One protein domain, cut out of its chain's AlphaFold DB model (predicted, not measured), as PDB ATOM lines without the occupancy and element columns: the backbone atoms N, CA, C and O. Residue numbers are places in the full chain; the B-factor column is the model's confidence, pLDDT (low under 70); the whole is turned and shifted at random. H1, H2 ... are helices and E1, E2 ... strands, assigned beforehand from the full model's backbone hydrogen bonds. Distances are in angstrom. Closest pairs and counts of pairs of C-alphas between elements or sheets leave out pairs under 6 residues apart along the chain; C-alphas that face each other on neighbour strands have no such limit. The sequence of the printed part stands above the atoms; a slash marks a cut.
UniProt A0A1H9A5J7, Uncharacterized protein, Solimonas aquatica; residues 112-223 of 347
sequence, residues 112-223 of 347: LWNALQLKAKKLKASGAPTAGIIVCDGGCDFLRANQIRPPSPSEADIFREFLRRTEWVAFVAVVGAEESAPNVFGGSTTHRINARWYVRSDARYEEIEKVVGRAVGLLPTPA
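What this domain is: This is residues 112 to 223 of the 347 residues of an uncharacterized protein of Solimonas aquatica (UniProt A0A1H9A5J7). A narrow three-stranded sheet has helices over both faces, H1 and H2 over one and H3 over the other, and its long E2-E3 hairpin makes the length, reaching beyond the helices to a turn at residues 181 to 189. Within the long link from E1 to H2, residues 146 to 153 stick out from the body. The printed part has 112 residues with three named helices and three named strands, in the order H1 E1 H2 E2 E3 H3; the sheet is mixed, in the order E1 E2 E3, and the class is mixed, helices and strands. The whole is only just compact, close to loose, with a radius of gyration of the C-alphas of 15.6 A and spans of 51 by 36 by 23 A.

How they stand to each other: E2, residues 169 to 180, is the inner strand and bends by 52 degrees at residue 177. E3, residues 190 to 199, is its antiparallel neighbour in a hairpin, with N 174 and O 196 2.8 A apart, within hydrogen-bond range. E1, residues 131 to 135, is parallel to E2, with N 135 and O 173 2.7 A apart, also within range. H2, residues 155 to 165, is on the sheet at a height of 9.1 A, over E2 and E3 and along the strands; the closest C-alphas of H2 and E3 are those of Phe 159 and Tyr 198, 6.6 A apart. E1, H2 and E2 form a strand-helix-strand unit, two parallel neighbour strands with a helix between them in the chain, and its crossover is right-handed. H1, residues 112 to 125, is on the same face as H2, slantwise to the strands, at a height of 9.2 A. H1 and H2 only just touch, with 3 pairs of C-alphas within 8 A and with residues 113 to 116 of H1 alone; the closest C-alphas are those of Trp 113 and Ile 158, 7.1 A apart. H3, residues 205 to 217, is on the opposite face, over E2 and E3 and along the strands, at a height of 9.0 A, which gives three layers, helices on both faces of a sheet. The closest C-alphas of E3 and H3 are those of Val 199 and Tyr 205, 6.2 A apart. H3 is apart from H1 and from H2. In H1, H2 and H3 every O i to N i+4 pair is within hydrogen-bond range.

Where its parts are: E2 measures 31.4 A from first to last C-alpha, E3 28.3 A, and E1 13.3 A. H1 measures 20.2 A, from C-alpha 112 at (302.414, 286.441, 218.768); H2 measures 15.5 A; H3 measures 17.5 A and ends with C-alpha 217 at (308.779, 262.310, 214.227).

The domain as a whole: The C-alphas farthest apart are those of Gly 127 and Phe 185, 52.7 A. The printed part has no cut, and the link from E1 to H2, 19 residues, is long. The mean pLDDT of the printed part is 78.2; 26 residues are under 70, among them residues 144 to 152 and 180 to 190.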
ATOM      1  N   LEU A 112     302.459 287.814 218.270       85.69
ATOM      2  CA  LEU A 112     302.414 286.441 218.768       85.69
ATOM      3  C   LEU A 112     301.413 286.303 219.923       85.69
ATOM      4  O   LEU A 112     300.548 285.433 219.883       85.69
ATOM      5  N   TRP A 113     301.458 287.206 220.905       89.00
ATOM      6  CA  TRP A 113     300.517 287.254 222.025       89.00
ATOM      7  C   TRP A 113     299.063 287.338 221.552       89.00
ATOM      8  O   TRP A 113     298.210 286.581 222.009       89.00
ATOM      9  N   ASN A 114     298.774 288.238 220.613       86.88
ATOM     10  CA  ASN A 114     297.423 288.433 220.096       86.88
ATOM     11  C   ASN A 114     296.922 287.188 219.348       86.88
ATOM     12  O   ASN A 114     295.763 286.801 219.507       86.88
ATOM     13  N   ALA A 115     297.795 286.532 218.578       89.69
ATOM     14  CA  ALA A 115     297.476 285.278 217.901       89.69
ATOM     15  C   ALA A 115     297.195 284.144 218.901       89.69
ATOM     16  O   ALA A 115     296.201 283.426 218.749       89.69
ATOM     17  N   LEU A 116     298.012 284.025 219.954       92.62
ATOM     18  CA  LEU A 116     297.807 283.064 221.040       92.62
ATOM     19  C   LEU A 116     296.464 283.301 221.737       92.62
ATOM     20  O   LEU A 116     295.670 282.371 221.846       92.62
ATOM     21  N   GLN A 117     296.157 284.541 222.126       93.19
ATOM     22  CA  GLN A 117     294.882 284.906 222.757       93.19
ATOM     23  C   GLN A 117     293.676 284.597 221.860       93.19
ATOM     24  O   GLN A 117     292.674 284.046 222.322       93.19
ATOM     25  N   LEU A 118     293.769 284.893 220.561       90.75
ATOM     26  CA  LEU A 118     292.706 284.583 219.606       90.75
ATOM     27  C   LEU A 118     292.477 283.072 219.484       90.75
ATOM     28  O   LEU A 118     291.330 282.615 219.499       90.75
ATOM     29  N   LYS A 119     293.554 282.285 219.371       92.56
ATOM     30  CA  LYS A 119     293.465 280.821 219.286       92.56
ATOM     31  C   LYS A 119     292.940 280.223 220.589       92.56
ATOM     32  O   LYS A 119     292.083 279.344 220.535       92.56
ATOM     33  N   ALA A 120     293.375 280.752 221.727       92.19
ATOM     34  CA  ALA A 120     292.879 280.389 223.042       92.19
ATOM     35  C   ALA A 120     291.360 280.625 223.123       92.19
ATOM     36  O   ALA A 120     290.599 279.708 223.403       92.19
ATOM     37  N   LYS A 121     290.861 281.808 222.753       90.88
ATOM     38  CA  LYS A 121     289.411 282.073 222.752       90.88
ATOM     39  C   LYS A 121     288.617 281.043 221.930       90.88
ATOM     40  O   LYS A 121     287.573 280.585 222.386       90.88
ATOM     41  N   LYS A 122     289.124 280.651 220.753       90.31
ATOM     42  CA  LYS A 122     288.497 279.622 219.898       90.31
ATOM     43  C   LYS A 122     288.496 278.237 220.548       90.31
ATOM     44  O   LYS A 122     287.487 277.548 220.511       90.31
ATOM     45  N   LEU A 123     289.616 277.841 221.146       89.69
ATOM     46  CA  LEU A 123     289.743 276.557 221.835       89.69
ATOM     47  C   LEU A 123     288.846 276.495 223.080       89.69
ATOM     48  O   LEU A 123     288.171 275.492 223.277       89.69
ATOM     49  N   LYS A 124     288.729 277.578 223.857       88.75
ATOM     50  CA  LYS A 124     287.807 277.634 225.002       88.75
ATOM     51  C   LYS A 124     286.354 277.412 224.576       88.75
ATOM     52  O   LYS A 124     285.624 276.687 225.239       88.75
ATOM     53  N   ALA A 125     285.953 278.001 223.449       88.38
ATOM     54  CA  ALA A 125     284.612 277.830 222.894       88.38
ATOM     55  C   ALA A 125     284.321 276.394 222.413       88.38
ATOM     56  O   ALA A 125     283.158 276.043 222.259       88.38
ATOM     57  N   SER A 126     285.347 275.562 222.196       87.31
ATOM     58  CA  SER A 126     285.167 274.159 221.793       87.31
ATOM     59  C   SER A 126     284.781 273.221 222.942       87.31
ATOM     60  O   SER A 126     284.395 272.087 222.684       87.31
ATOM     61  N   GLY A 127     284.897 273.664 224.200       83.44
ATOM     62  CA  GLY A 127     284.582 272.838 225.372       83.44
ATOM     63  C   GLY A 127     285.612 271.746 225.692       83.44
ATOM     64  O   GLY A 127     285.354 270.910 226.554       83.44
ATOM     65  N   ALA A 128     286.774 271.734 225.031       79.00
ATOM     66  CA  ALA A 128     287.826 270.759 225.310       79.00
ATOM     67  C   ALA A 128     288.347 270.886 226.764       79.00
ATOM     68  O   ALA A 128     288.695 271.993 227.184       79.00
ATOM     69  N   PRO A 129     288.458 269.776 227.523       71.94
ATOM     70  CA  PRO A 129     288.857 269.795 228.937       71.94
ATOM     71  C   PRO A 129     290.340 270.133 229.142       71.94
ATOM     72  O   PRO A 129     290.745 270.607 230.199       71.94
ATOM     73  N   THR A 130     291.175 269.890 228.134       73.31
ATOM     74  CA  THR A 130     292.583 270.289 228.113       73.31
ATOM     75  C   THR A 130     292.918 270.757 226.711       73.31
ATOM     76  O   THR A 130     292.649 270.055 225.736       73.31
ATOM     77  N   ALA A 131     293.493 271.951 226.604       84.38
ATOM     78  CA  ALA A 131     293.831 272.551 225.325       84.38
ATOM     79  C   ALA A 131     295.335 272.791 225.199       84.38
ATOM     80  O   ALA A 131     295.998 273.228 226.139       84.38
ATOM     81  N   GLY A 132     295.848 272.541 223.999       89.06
ATOM     82  CA  GLY A 132     297.196 272.900 223.585       89.06
ATOM     83  C   GLY A 132     297.160 273.787 222.352       89.06
ATOM     84  O   GLY A 132     296.222 273.725 221.551       89.06
ATOM     85  N   ILE A 133     298.183 274.619 222.188       92.12
ATOM     86  CA  ILE A 133     298.358 275.438 220.986       92.12
ATOM     87  C   ILE A 133     299.642 275.014 220.284       92.12
ATOM     88  O   ILE A 133     300.716 275.057 220.874       92.12
ATOM     89  N   ILE A 134     299.534 274.650 219.008       90.69
ATOM     90  CA  ILE A 134     300.687 274.422 218.135       90.69
ATOM     91  C   ILE A 134     300.878 275.670 217.268       90.69
ATOM     92  O   ILE A 134     299.948 276.120 216.594       90.69
ATOM     93  N   VAL A 135     302.077 276.240 217.317       90.31
ATOM     94  CA  VAL A 135     302.520 277.405 216.553       90.31
ATOM     95  C   VAL A 135     303.411 276.910 215.421       90.31
ATOM     96  O   VAL A 135     304.500 276.395 215.666       90.31
ATOM     97  N   CYS A 136     302.946 277.095 214.188       81.38
ATOM     98  CA  CYS A 136     303.655 276.716 212.969       81.38
ATOM     99  C   CYS A 136     303.914 277.968 212.129       81.38
ATOM    100  O   CYS A 136     303.181 278.242 211.183       81.38
ATOM    101  N   ASP A 137     304.914 278.764 212.492       66.88
ATOM    102  CA  ASP A 137     305.323 279.907 211.674       66.88
ATOM    103  C   ASP A 137     306.804 279.775 211.344       66.88
ATOM    104  O   ASP A 137     307.700 280.250 212.042       66.88
ATOM    105  N   GLY A 138     307.052 279.026 210.274       56.94
ATOM    106  CA  GLY A 138     308.398 278.675 209.868       56.94
ATOM    107  C   GLY A 138     309.186 279.831 209.246       56.94
ATOM    108  O   GLY A 138     310.411 279.733 209.131       56.94
ATOM    109  N   GLY A 139     308.526 280.920 208.843       59.34
ATOM    110  CA  GLY A 139     309.166 282.101 208.256       59.34
ATOM    111  C   GLY A 139     309.516 283.188 209.274       59.34
ATOM    112  O   GLY A 139     310.290 284.089 208.960       59.34
ATOM    113  N   CYS A 140     308.973 283.115 210.488       70.62
ATOM    114  CA  CYS A 140     309.170 284.144 211.497       70.62
ATOM    115  C   CYS A 140     310.542 284.045 212.162       70.62
ATOM    116  O   CYS A 140     310.819 283.143 212.953       70.62
ATOM    117  N   ASP A 141     311.389 285.040 211.898       67.38
ATOM    118  CA  ASP A 141     312.713 285.149 212.514       67.38
ATOM    119  C   ASP A 141     312.650 285.204 214.051       67.38
ATOM    120  O   ASP A 141     313.553 284.702 214.724       67.38
ATOM    121  N   PHE A 142     311.555 285.726 214.625       71.25
ATOM    122  CA  PHE A 142     311.337 285.744 216.073       71.25
ATOM    123  C   PHE A 142     311.153 284.339 216.677       71.25
ATOM    124  O   PHE A 142     311.448 284.149 217.855       71.25
ATOM    125  N   LEU A 143     310.735 283.342 215.900       74.50
ATOM    126  CA  LEU A 143     310.549 281.968 216.379       74.50
ATOM    127  C   LEU A 143     311.747 281.054 216.070       74.50
ATOM    128  O   LEU A 143     311.659 279.837 216.206       74.50
ATOM    129  N   ARG A 144     312.889 281.602 215.636       68.81
ATOM    130  CA  ARG A 144     314.103 280.816 215.354       68.81
ATOM    131  C   ARG A 144     315.052 280.798 216.555       68.81
ATOM    132  O   ARG A 144     315.402 281.858 217.080       68.81
ATOM    133  N   ALA A 145     315.512 279.601 216.934       57.81
ATOM    134  CA  ALA A 145     316.293 279.329 218.149       57.81
ATOM    135  C   ALA A 145     317.646 280.063 218.243       57.81
ATOM    136  O   ALA A 145     318.097 280.364 219.341       57.81
ATOM    137  N   ASN A 146     318.282 280.377 217.108       53.41
ATOM    138  CA  ASN A 146     319.709 280.737 217.051       53.41
ATOM    139  C   ASN A 146     320.001 282.198 216.666       53.41
ATOM    140  O   ASN A 146     321.057 282.499 216.103       53.41
ATOM    141  N   GLN A 147     319.088 283.130 216.941       55.50
ATOM    142  CA  GLN A 147     319.365 284.548 216.697       55.50
ATOM    143  C   GLN A 147     319.920 285.233 217.947       55.50
ATOM    144  O   GLN A 147     319.295 285.207 219.002       55.50
ATOM    145  N   ILE A 148     321.082 285.880 217.803       48.53
ATOM    146  CA  ILE A 148     321.589 286.844 218.784       48.53
ATOM    147  C   ILE A 148     320.638 288.036 218.732       48.53
ATOM    148  O   ILE A 148     320.503 288.667 217.683       48.53
ATOM    149  N   ARG A 149     319.941 288.301 219.836       56.28
ATOM    150  CA  ARG A 149     318.938 289.364 219.921       56.28
ATOM    151  C   ARG A 149     319.413 290.457 220.883       56.28
ATOM    152  O   ARG A 149     320.047 290.130 221.886       56.28
ATOM    153  N   PRO A 150     319.103 291.738 220.601       54.06
ATOM    154  CA  PRO A 150     319.204 292.800 221.600       54.06
ATOM    155  C   PRO A 150     318.346 292.464 222.836       54.06
ATOM    156  O   PRO A 150     317.508 291.561 222.748       54.06
ATOM    157  N   PRO A 151     318.490 293.183 223.967       58.22
ATOM    158  CA  PRO A 151     317.702 292.930 225.173       58.22
ATOM    159  C   PRO A 151     316.213 293.148 224.874       58.22
ATOM    160  O   PRO A 151     315.712 294.267 224.792       58.22
ATOM    161  N   SER A 152     315.506 292.063 224.603       66.88
ATOM    162  CA  SER A 152     314.087 292.021 224.266       66.88
ATOM    163  C   SER A 152     313.543 290.668 224.719       66.88
ATOM    164  O   SER A 152     314.306 289.698 224.726       66.88
ATOM    165  N   PRO A 153     312.257 290.583 225.104       72.50
ATOM    166  CA  PRO A 153     311.640 289.326 225.502       72.50
ATOM    167  C   PRO A 153     311.913 288.202 224.504       72.50
ATOM    168  O   PRO A 153     311.691 288.354 223.296       72.50
ATOM    169  N   SER A 154     312.386 287.066 225.008       80.88
ATOM    170  CA  SER A 154     312.513 285.865 224.193       80.88
ATOM    171  C   SER A 154     311.127 285.292 223.884       80.88
ATOM    172  O   SER A 154     310.130 285.607 224.538       80.88
ATOM    173  N   GLU A 155     311.045 284.412 222.887       84.94
ATOM    174  CA  GLU A 155     309.806 283.671 222.621       84.94
ATOM    175  C   GLU A 155     309.352 282.877 223.858       84.94
ATOM    176  O   GLU A 155     308.165 282.847 224.175       84.94
ATOM    177  N   ALA A 156     310.311 282.319 224.607       86.31
ATOM    178  CA  ALA A 156     310.058 281.552 225.814       86.31
ATOM    179  C   ALA A 156     309.390 282.410 226.889       86.31
ATOM    180  O   ALA A 156     308.468 281.942 227.554       86.31
ATOM    181  N   ASP A 157     309.808 283.668 227.029       88.38
ATOM    182  CA  ASP A 157     309.225 284.583 228.010       88.38
ATOM    183  C   ASP A 157     307.770 284.913 227.660       88.38
ATOM    184  O   ASP A 157     306.907 284.925 228.539       88.38
ATOM    185  N   ILE A 158     307.464 285.101 226.370       90.31
ATOM    186  CA  ILE A 158     306.091 285.334 225.896       90.31
ATOM    187  C   ILE A 158     305.215 284.105 226.143       90.31
ATOM    188  O   ILE A 158     304.101 284.246 226.647       90.31
ATOM    189  N   PHE A 159     305.689 282.903 225.806       92.38
ATOM    190  CA  PHE A 159     304.911 281.677 226.001       92.38
ATOM    191  C   PHE A 159     304.672 281.373 227.479       92.38
ATOM    192  O   PHE A 159     303.554 281.016 227.849       92.38
ATOM    193  N   ARG A 160     305.679 281.576 228.336       91.31
ATOM    194  CA  ARG A 160     305.531 281.441 229.793       91.31
ATOM    195  C   ARG A 160     304.515 282.435 230.343       91.31
ATOM    196  O   ARG A 160     303.618 282.030 231.075       91.31
ATOM    197  N   GLU A 161     304.600 283.707 229.952       92.81
ATOM    198  CA  GLU A 161     303.630 284.718 230.391       92.81
ATOM    199  C   GLU A 161     302.217 284.415 229.869       92.81
ATOM    200  O   GLU A 161     301.229 284.635 230.572       92.81
ATOM    201  N   PHE A 162     302.097 283.863 228.659       93.88
ATOM    202  CA  PHE A 162     300.815 283.458 228.088       93.88
ATOM    203  C   PHE A 162     300.182 282.303 228.871       93.88
ATOM    204  O   PHE A 162     299.013 282.405 229.246       93.88
ATOM    205  N   LEU A 163     300.949 281.245 229.150       92.75
ATOM    206  CA  LEU A 163     300.497 280.088 229.930       92.75
ATOM    207  C   LEU A 163     300.149 280.482 231.368       92.75
ATOM    208  O   LEU A 163     299.145 280.021 231.903       92.75
ATOM    209  N   ARG A 164     300.913 281.406 231.964       91.94
ATOM    210  CA  ARG A 164     300.626 281.952 233.297       91.94
ATOM    211  C   ARG A 164     299.279 282.682 233.355       91.94
ATOM    212  O   ARG A 164     298.595 282.597 234.364       91.94
ATOM    213  N   ARG A 165     298.894 283.416 232.301       92.81
ATOM    214  CA  ARG A 165     297.608 284.148 232.246       92.81
ATOM    215  C   ARG A 165     296.442 283.337 231.685       92.81
ATOM    216  O   ARG A 165     295.303 283.794 231.758       92.81
ATOM    217  N   THR A 166     296.711 282.180 231.089       90.62
ATOM    218  CA  THR A 166     295.713 281.383 230.366       90.62
ATOM    219  C   THR A 166     295.671 279.977 230.942       90.62
ATOM    220  O   THR A 166     296.072 279.017 230.297       90.62
ATOM    221  N   GLU A 167     295.163 279.862 232.167       86.38
ATOM    222  CA  GLU A 167     295.232 278.634 232.970       86.38
ATOM    223  C   GLU A 167     294.604 277.402 232.297       86.38
ATOM    224  O   GLU A 167     295.050 276.282 232.468       86.38
ATOM    225  N   TRP A 168     293.585 277.561 231.467       86.94
ATOM    226  CA  TRP A 168     292.950 276.403 230.829       86.94
ATOM    227  C   TRP A 168     293.731 275.876 229.597       86.94
ATOM    228  O   TRP A 168     293.355 274.855 229.020       86.94
ATOM    229  N   VAL A 169     294.823 276.543 229.189       90.81
ATOM    230  CA  VAL A 169     295.758 276.055 228.162       90.81
ATOM    231  C   VAL A 169     296.957 275.401 228.846       90.81
ATOM    232  O   VAL A 169     297.711 276.055 229.561       90.81
ATOM    233  N   ALA A 170     297.159 274.109 228.594       89.19
ATOM    234  CA  ALA A 170     298.186 273.310 229.260       89.19
ATOM    235  C   ALA A 170     299.582 273.480 228.644       89.19
ATOM    236  O   ALA A 170     300.587 273.401 229.353       89.19
ATOM    237  N   PHE A 171     299.661 273.702 227.328       91.06
ATOM    238  CA  PHE A 171     300.938 273.826 226.629       91.06
ATOM    239  C   PHE A 171     300.867 274.675 225.356       91.06
ATOM    240  O   PHE A 171     299.822 274.810 224.710       91.06
ATOM    241  N   VAL A 172     302.030 275.194 224.968       92.06
ATOM    242  CA  VAL A 172     302.317 275.754 223.649       92.06
ATOM    243  C   VAL A 172     303.494 274.991 223.042       92.06
ATOM    244  O   VAL A 172     304.540 274.851 223.672       92.06
ATOM    245  N   ALA A 173     303.331 274.509 221.815       89.88
ATOM    246  CA  ALA A 173     304.378 273.862 221.036       89.88
ATOM    247  C   ALA A 173     304.744 274.737 219.838       89.88
ATOM    248  O   ALA A 173     303.858 275.166 219.106       89.88
ATOM    249  N   VAL A 174     306.029 274.980 219.605       88.75
ATOM    250  CA  VAL A 174     306.519 275.641 218.390       88.75
ATOM    251  C   VAL A 174     307.095 274.574 217.481       88.75
ATOM    252  O   VAL A 174     308.089 273.954 217.847       88.75
ATOM    253  N   VAL A 175     306.479 274.365 216.319       86.50
ATOM    254  CA  VAL A 175     306.893 273.361 215.331       86.50
ATOM    255  C   VAL A 175     307.334 274.077 214.061       86.50
ATOM    256  O   VAL A 175     306.590 274.882 213.500       86.50
ATOM    257  N   GLY A 176     308.546 273.794 213.595       83.00
ATOM    258  CA  GLY A 176     309.095 274.446 212.410       83.00
ATOM    259  C   GLY A 176     310.174 273.627 211.720       83.00
ATOM    260  O   GLY A 176     310.834 272.794 212.339       83.00
ATOM    261  N   ALA A 177     310.352 273.877 210.422       79.06
ATOM    262  CA  ALA A 177     311.484 273.344 209.677       79.06
ATOM    263  C   ALA A 177     312.751 274.121 210.058       79.06
ATOM    264  O   ALA A 177     312.841 275.333 209.850       79.06
ATOM    265  N   GLU A 178     313.725 273.415 210.615       75.38
ATOM    266  CA  GLU A 178     315.068 273.909 210.870       75.38
ATOM    267  C   GLU A 178     316.018 273.425 209.780       75.38
ATOM    268  O   GLU A 178     315.993 272.263 209.370       75.38
ATOM    269  N   GLU A 179     316.907 274.316 209.364       70.19
ATOM    270  CA  GLU A 179     318.089 273.950 208.599       70.19
ATOM    271  C   GLU A 179     319.252 273.782 209.561       70.19
ATOM    272  O   GLU A 179     319.650 274.722 210.252       70.19
ATOM    273  N   SER A 180     319.825 272.587 209.578       61.19
ATOM    274  CA  SER A 180     321.190 272.419 210.053       61.19
ATOM    275  C   SER A 180     322.088 272.529 208.833       61.19
ATOM    276  O   SER A 180     322.194 271.593 208.041       61.19
ATOM    277  N   ALA A 181     322.680 273.707 208.643       54.22
ATOM    278  CA  ALA A 181     323.834 273.803 207.772       54.22
ATOM    279  C   ALA A 181     324.982 273.079 208.490       54.22
ATOM    280  O   ALA A 181     325.280 273.427 209.639       54.22
ATOM    281  N   PRO A 182     325.630 272.084 207.870       44.22
ATOM    282  CA  PRO A 182     326.945 271.690 208.335       44.22
ATOM    283  C   PRO A 182     327.854 272.919 208.250       44.22
ATOM    284  O   PRO A 182     327.586 273.861 207.499       44.22
ATOM    285  N   ASN A 183     328.894 272.924 209.079       40.50
ATOM    286  CA  ASN A 183     329.893 273.984 209.150       40.50
ATOM    287  C   ASN A 183     330.256 274.525 207.759       40.50
ATOM    288  O   ASN A 183     330.211 273.785 206.780       40.50
ATOM    289  N   VAL A 184     330.676 275.794 207.724       44.59
ATOM    290  CA  VAL A 184     331.076 276.665 206.589       44.59
ATOM    291  C   VAL A 184     331.906 275.993 205.461       44.59
ATOM    292  O   VAL A 184     332.113 276.583 204.409       44.59
ATOM    293  N   PHE A 185     332.323 274.739 205.630       40.66
ATOM    294  CA  PHE A 185     333.099 273.900 204.728       40.66
ATOM    295  C   PHE A 185     332.308 272.690 204.177       40.66
ATOM    296  O   PHE A 185     332.693 271.542 204.371       40.66
ATOM    297  N   GLY A 186     331.226 272.943 203.430       39.22
ATOM    298  CA  GLY A 186     330.864 272.076 202.295       39.22
ATOM    299  C   GLY A 186     330.021 270.815 202.531       39.22
ATOM    300  O   GLY A 186     330.089 269.908 201.706       39.22
ATOM    301  N   GLY A 187     329.197 270.725 203.576       46.62
ATOM    302  CA  GLY A 187     328.209 269.636 203.669       46.62
ATOM    303  C   GLY A 187     326.824 270.007 203.104       46.62
ATOM    304  O   GLY A 187     326.486 271.181 202.958       46.62
ATOM    305  N   SER A 188     325.999 268.995 202.816       54.25
ATOM    306  CA  SER A 188     324.594 269.182 202.424       54.25
ATOM    307  C   SER A 188     323.779 269.760 203.583       54.25
ATOM    308  O   SER A 188     323.807 269.211 204.684       54.25
ATOM    309  N   THR A 189     323.016 270.830 203.344       60.72
ATOM    310  CA  THR A 189     322.036 271.342 204.312       60.72
ATOM    311  C   THR A 189     321.011 270.253 204.604       60.72
ATOM    312  O   THR A 189     320.334 269.774 203.694       60.72
ATOM    313  N   THR A 190     320.890 269.845 205.865       67.00
ATOM    314  CA  THR A 190     319.840 268.912 206.283       67.00
ATOM    315  C   THR A 190     318.658 269.697 206.828       67.00
ATOM    316  O   THR A 190     318.825 270.539 207.718       67.00
ATOM    317  N   HIS A 191     317.467 269.400 206.318       74.69
ATOM    318  CA  HIS A 191     316.217 269.921 206.850       74.69
ATOM    319  C   HIS A 191     315.657 268.933 207.866       74.69
ATOM    320  O   HIS A 191     315.585 267.734 207.605       74.69
ATOM    321  N   ARG A 192     315.223 269.432 209.017       78.88
ATOM    322  CA  ARG A 192     314.503 268.631 210.008       78.88
ATOM    323  C   ARG A 192     313.342 269.431 210.558       78.88
ATOM    324  O   ARG A 192     313.433 270.648 210.678       78.88
ATOM    325  N   ILE A 193     312.262 268.755 210.917       83.69
ATOM    326  CA  ILE A 193     311.215 269.395 211.706       83.69
ATOM    327  C   ILE A 193     311.658 269.308 213.156       83.69
ATOM    328  O   ILE A 193     311.935 268.221 213.659       83.69
ATOM    329  N   ASN A 194     311.761 270.460 213.805       81.25
ATOM    330  CA  ASN A 194     312.015 270.532 215.230       81.25
ATOM    331  C   ASN A 194     310.774 271.051 215.949       81.25
ATOM    332  O   ASN A 194     309.987 271.825 215.391       81.25
ATOM    333  N   ALA A 195     310.621 270.624 217.196       84.38
ATOM    334  CA  ALA A 195     309.555 271.059 218.069       84.38
ATOM    335  C   ALA A 195     310.126 271.500 219.417       84.38
ATOM    336  O   ALA A 195     310.953 270.815 220.015       84.38
ATOM    337  N   ARG A 196     309.680 272.662 219.889       85.88
ATOM    338  CA  ARG A 196     310.031 273.205 221.204       85.88
ATOM    339  C   ARG A 196     308.775 273.381 222.030       85.88
ATOM    340  O   ARG A 196     307.748 273.823 221.512       85.88
ATOM    341  N   TRP A 197     308.869 273.048 223.310       86.19
ATOM    342  CA  TRP A 197     307.713 272.887 224.180       86.19
ATOM    343  C   TRP A 197     307.750 273.883 225.326       86.19
ATOM    344  O   TRP A 197     308.776 274.083 225.974       86.19
ATOM    345  N   TYR A 198     306.593 274.468 225.601       88.81
ATOM    346  CA  TYR A 198     306.352 275.312 226.757       88.81
ATOM    347  C   TYR A 198     305.115 274.762 227.441       88.81
ATOM    348  O   TYR A 198     304.039 274.718 226.848       88.81
ATOM    349  N   VAL A 199     305.273 274.301 228.670       87.94
ATOM    350  CA  VAL A 199     304.220 273.606 229.406       87.94
ATOM    351  C   VAL A 199     303.999 274.334 230.720       87.94
ATOM    352  O   VAL A 199     304.938 274.880 231.305       87.94
ATOM    353  N   ARG A 200     302.745 274.389 231.161       85.44
ATOM    354  CA  ARG A 200     302.408 274.918 232.480       85.44
ATOM    355  C   ARG A 200     302.904 273.945 233.555       85.44
ATOM    356  O   ARG A 200     302.865 272.738 233.357       85.44
ATOM    357  N   SER A 201     303.380 274.457 234.685       71.62
ATOM    358  CA  SER A 201     304.063 273.666 235.725       71.62
ATOM    359  C   SER A 201     303.246 272.509 236.317       71.62
ATOM    360  O   SER A 201     303.822 271.613 236.916       71.62
ATOM    361  N   ASP A 202     301.923 272.532 236.172       71.69
ATOM    362  CA  ASP A 202     300.981 271.522 236.668       71.69
ATOM    363  C   ASP A 202     300.523 270.518 235.590       71.69
ATOM    364  O   ASP A 202     299.742 269.611 235.876       71.69
ATOM    365  N   ALA A 203     300.973 270.673 234.343       66.31
ATOM    366  CA  ALA A 203     300.592 269.801 233.243       66.31
ATOM    367  C   ALA A 203     301.555 268.612 233.103       66.31
ATOM    368  O   ALA A 203     302.733 268.680 233.449       66.31
ATOM    369  N   ARG A 204     301.042 267.505 232.549       77.62
ATOM    370  CA  ARG A 204     301.774 266.251 232.296       77.62
ATOM    371  C   ARG A 204     302.792 266.413 231.157       77.62
ATOM    372  O   ARG A 204     302.589 265.892 230.062       77.62
ATOM    373  N   TYR A 205     303.869 267.159 231.419       78.38
ATOM    374  CA  TYR A 205     304.931 267.492 230.460       78.38
ATOM    375  C   TYR A 205     305.399 266.267 229.669       78.38
ATOM    376  O   TYR A 205     305.337 266.271 228.443       78.38
ATOM    377  N   GLU A 206     305.776 265.194 230.368       79.88
ATOM    378  CA  GLU A 206     306.335 263.991 229.744       79.88
ATOM    379  C   GLU A 206     305.351 263.286 228.804       79.88
ATOM    380  O   GLU A 206     305.748 262.749 227.773       79.88
ATOM    381  N   GLU A 207     304.059 263.264 229.139       82.00
ATOM    382  CA  GLU A 207     303.046 262.626 228.294       82.00
ATOM    383  C   GLU A 207     302.793 263.445 227.027       82.00
ATOM    384  O   GLU A 207     302.725 262.886 225.931       82.00
ATOM    385  N   ILE A 208     302.712 264.771 227.167       79.00
ATOM    386  CA  ILE A 208     302.531 265.697 226.045       79.00
ATOM    387  C   ILE A 208     303.744 265.630 225.114       79.00
ATOM    388  O   ILE A 208     303.579 265.451 223.907       79.00
ATOM    389  N   GLU A 209     304.956 265.703 225.661       82.31
ATOM    390  CA  GLU A 209     306.195 265.597 224.891       82.31
ATOM    391  C   GLU A 209     306.284 264.250 224.160       82.31
ATOM    392  O   GLU A 209     306.570 264.218 222.964       82.31
ATOM    393  N   LYS A 210     305.938 263.133 224.819       84.69
ATOM    394  CA  LYS A 210     305.915 261.804 224.181       84.69
ATOM    395  C   LYS A 210     304.906 261.705 223.042       84.69
ATOM    396  O   LYS A 210     305.177 261.028 222.051       84.69
ATOM    397  N   VAL A 211     303.711 262.280 223.180       84.31
ATOM    398  CA  VAL A 211     302.669 262.193 222.141       84.31
ATOM    399  C   VAL A 211     303.009 263.100 220.968       84.31
ATOM    400  O   VAL A 211     303.059 262.638 219.828       84.31
ATOM    401  N   VAL A 212     303.271 264.377 221.231       79.00
ATOM    402  CA  VAL A 212     303.492 265.335 220.149       79.00
ATOM    403  C   VAL A 212     304.885 265.158 219.540       79.00
ATOM    404  O   VAL A 212     305.022 265.273 218.328       79.00
ATOM    405  N   GLY A 213     305.897 264.770 220.321       83.19
ATOM    406  CA  GLY A 213     307.212 264.378 219.807       83.19
ATOM    407  C   GLY A 213     307.138 263.180 218.858       83.19
ATOM    408  O   GLY A 213     307.725 263.224 217.778       83.19
ATOM    409  N   ARG A 214     306.335 262.153 219.188       86.44
ATOM    410  CA  ARG A 214     306.037 261.055 218.249       86.44
ATOM    411  C   ARG A 214     305.345 261.563 216.988       86.44
ATOM    412  O   ARG A 214     305.764 261.202 215.897       86.44
ATOM    413  N   ALA A 215     304.332 262.420 217.120       86.12
ATOM    414  CA  ALA A 215     303.629 262.982 215.966       86.12
ATOM    415  C   ALA A 215     304.563 263.787 215.046       86.12
ATOM    416  O   ALA A 215     304.486 263.654 213.830       86.12
ATOM    417  N   VAL A 216     305.478 264.576 215.615       85.19
ATOM    418  CA  VAL A 216     306.485 265.338 214.864       85.19
ATOM    419  C   VAL A 216     307.481 264.408 214.170       85.19
ATOM    420  O   VAL A 216     307.822 264.654 213.018       85.19
ATOM    421  N   GLY A 217     307.896 263.318 214.822       85.19
ATOM    422  CA  GLY A 217     308.779 262.310 214.227       85.19
ATOM    423  C   GLY A 217     308.160 261.527 213.062       85.19
ATOM    424  O   GLY A 217     308.895 260.950 212.268       85.19
ATOM    425  N   LEU A 218     306.828 261.522 212.938       87.94
ATOM    426  CA  LEU A 218     306.112 260.928 211.802       87.94
ATOM    427  C   LEU A 218     305.989 261.878 210.602       87.94
ATOM    428  O   LEU A 218     305.564 261.450 209.529       87.94
ATOM    429  N   LEU A 219     306.311 263.165 210.768       85.25
ATOM    430  CA  LEU A 219     306.231 264.120 209.671       85.25
ATOM    431  C   LEU A 219     307.357 263.861 208.658       85.25
ATOM    432  O   LEU A 219     308.485 263.558 209.051       85.25
ATOM    433  N   PRO A 220     307.080 264.009 207.350       83.56
ATOM    434  CA  PRO A 220     308.096 263.817 206.329       83.56
ATOM    435  C   PRO A 220     309.224 264.838 206.490       83.56
ATOM    436  O   PRO A 220     309.003 265.988 206.884       83.56
ATOM    437  N   THR A 221     310.440 264.428 206.132       81.81
ATOM    438  CA  THR A 221     311.579 265.342 206.046       81.81
ATOM    439  C   THR A 221     311.241 266.475 205.072       81.81
ATOM    440  O   THR A 221     310.877 266.196 203.927       81.81
ATOM    441  N   PRO A 222     311.337 267.753 205.484       77.62
ATOM    442  CA  PRO A 222     311.034 268.857 204.587       77.62
ATOM    443  C   PRO A 222     311.990 268.853 203.393       77.62
ATOM    444  O   PRO A 222     313.205 268.811 203.570       77.62
ATOM    445  N   ALA A 223     311.450 268.952 202.179       68.75
ATOM    446  CA  ALA A 223     312.267 269.143 200.978       68.75
ATOM    447  C   ALA A 223     312.959 270.519 200.974       68.75
ATOM    448  O   ALA A 223     314.047 270.679 200.428       68.75
TER     449      ALA A 223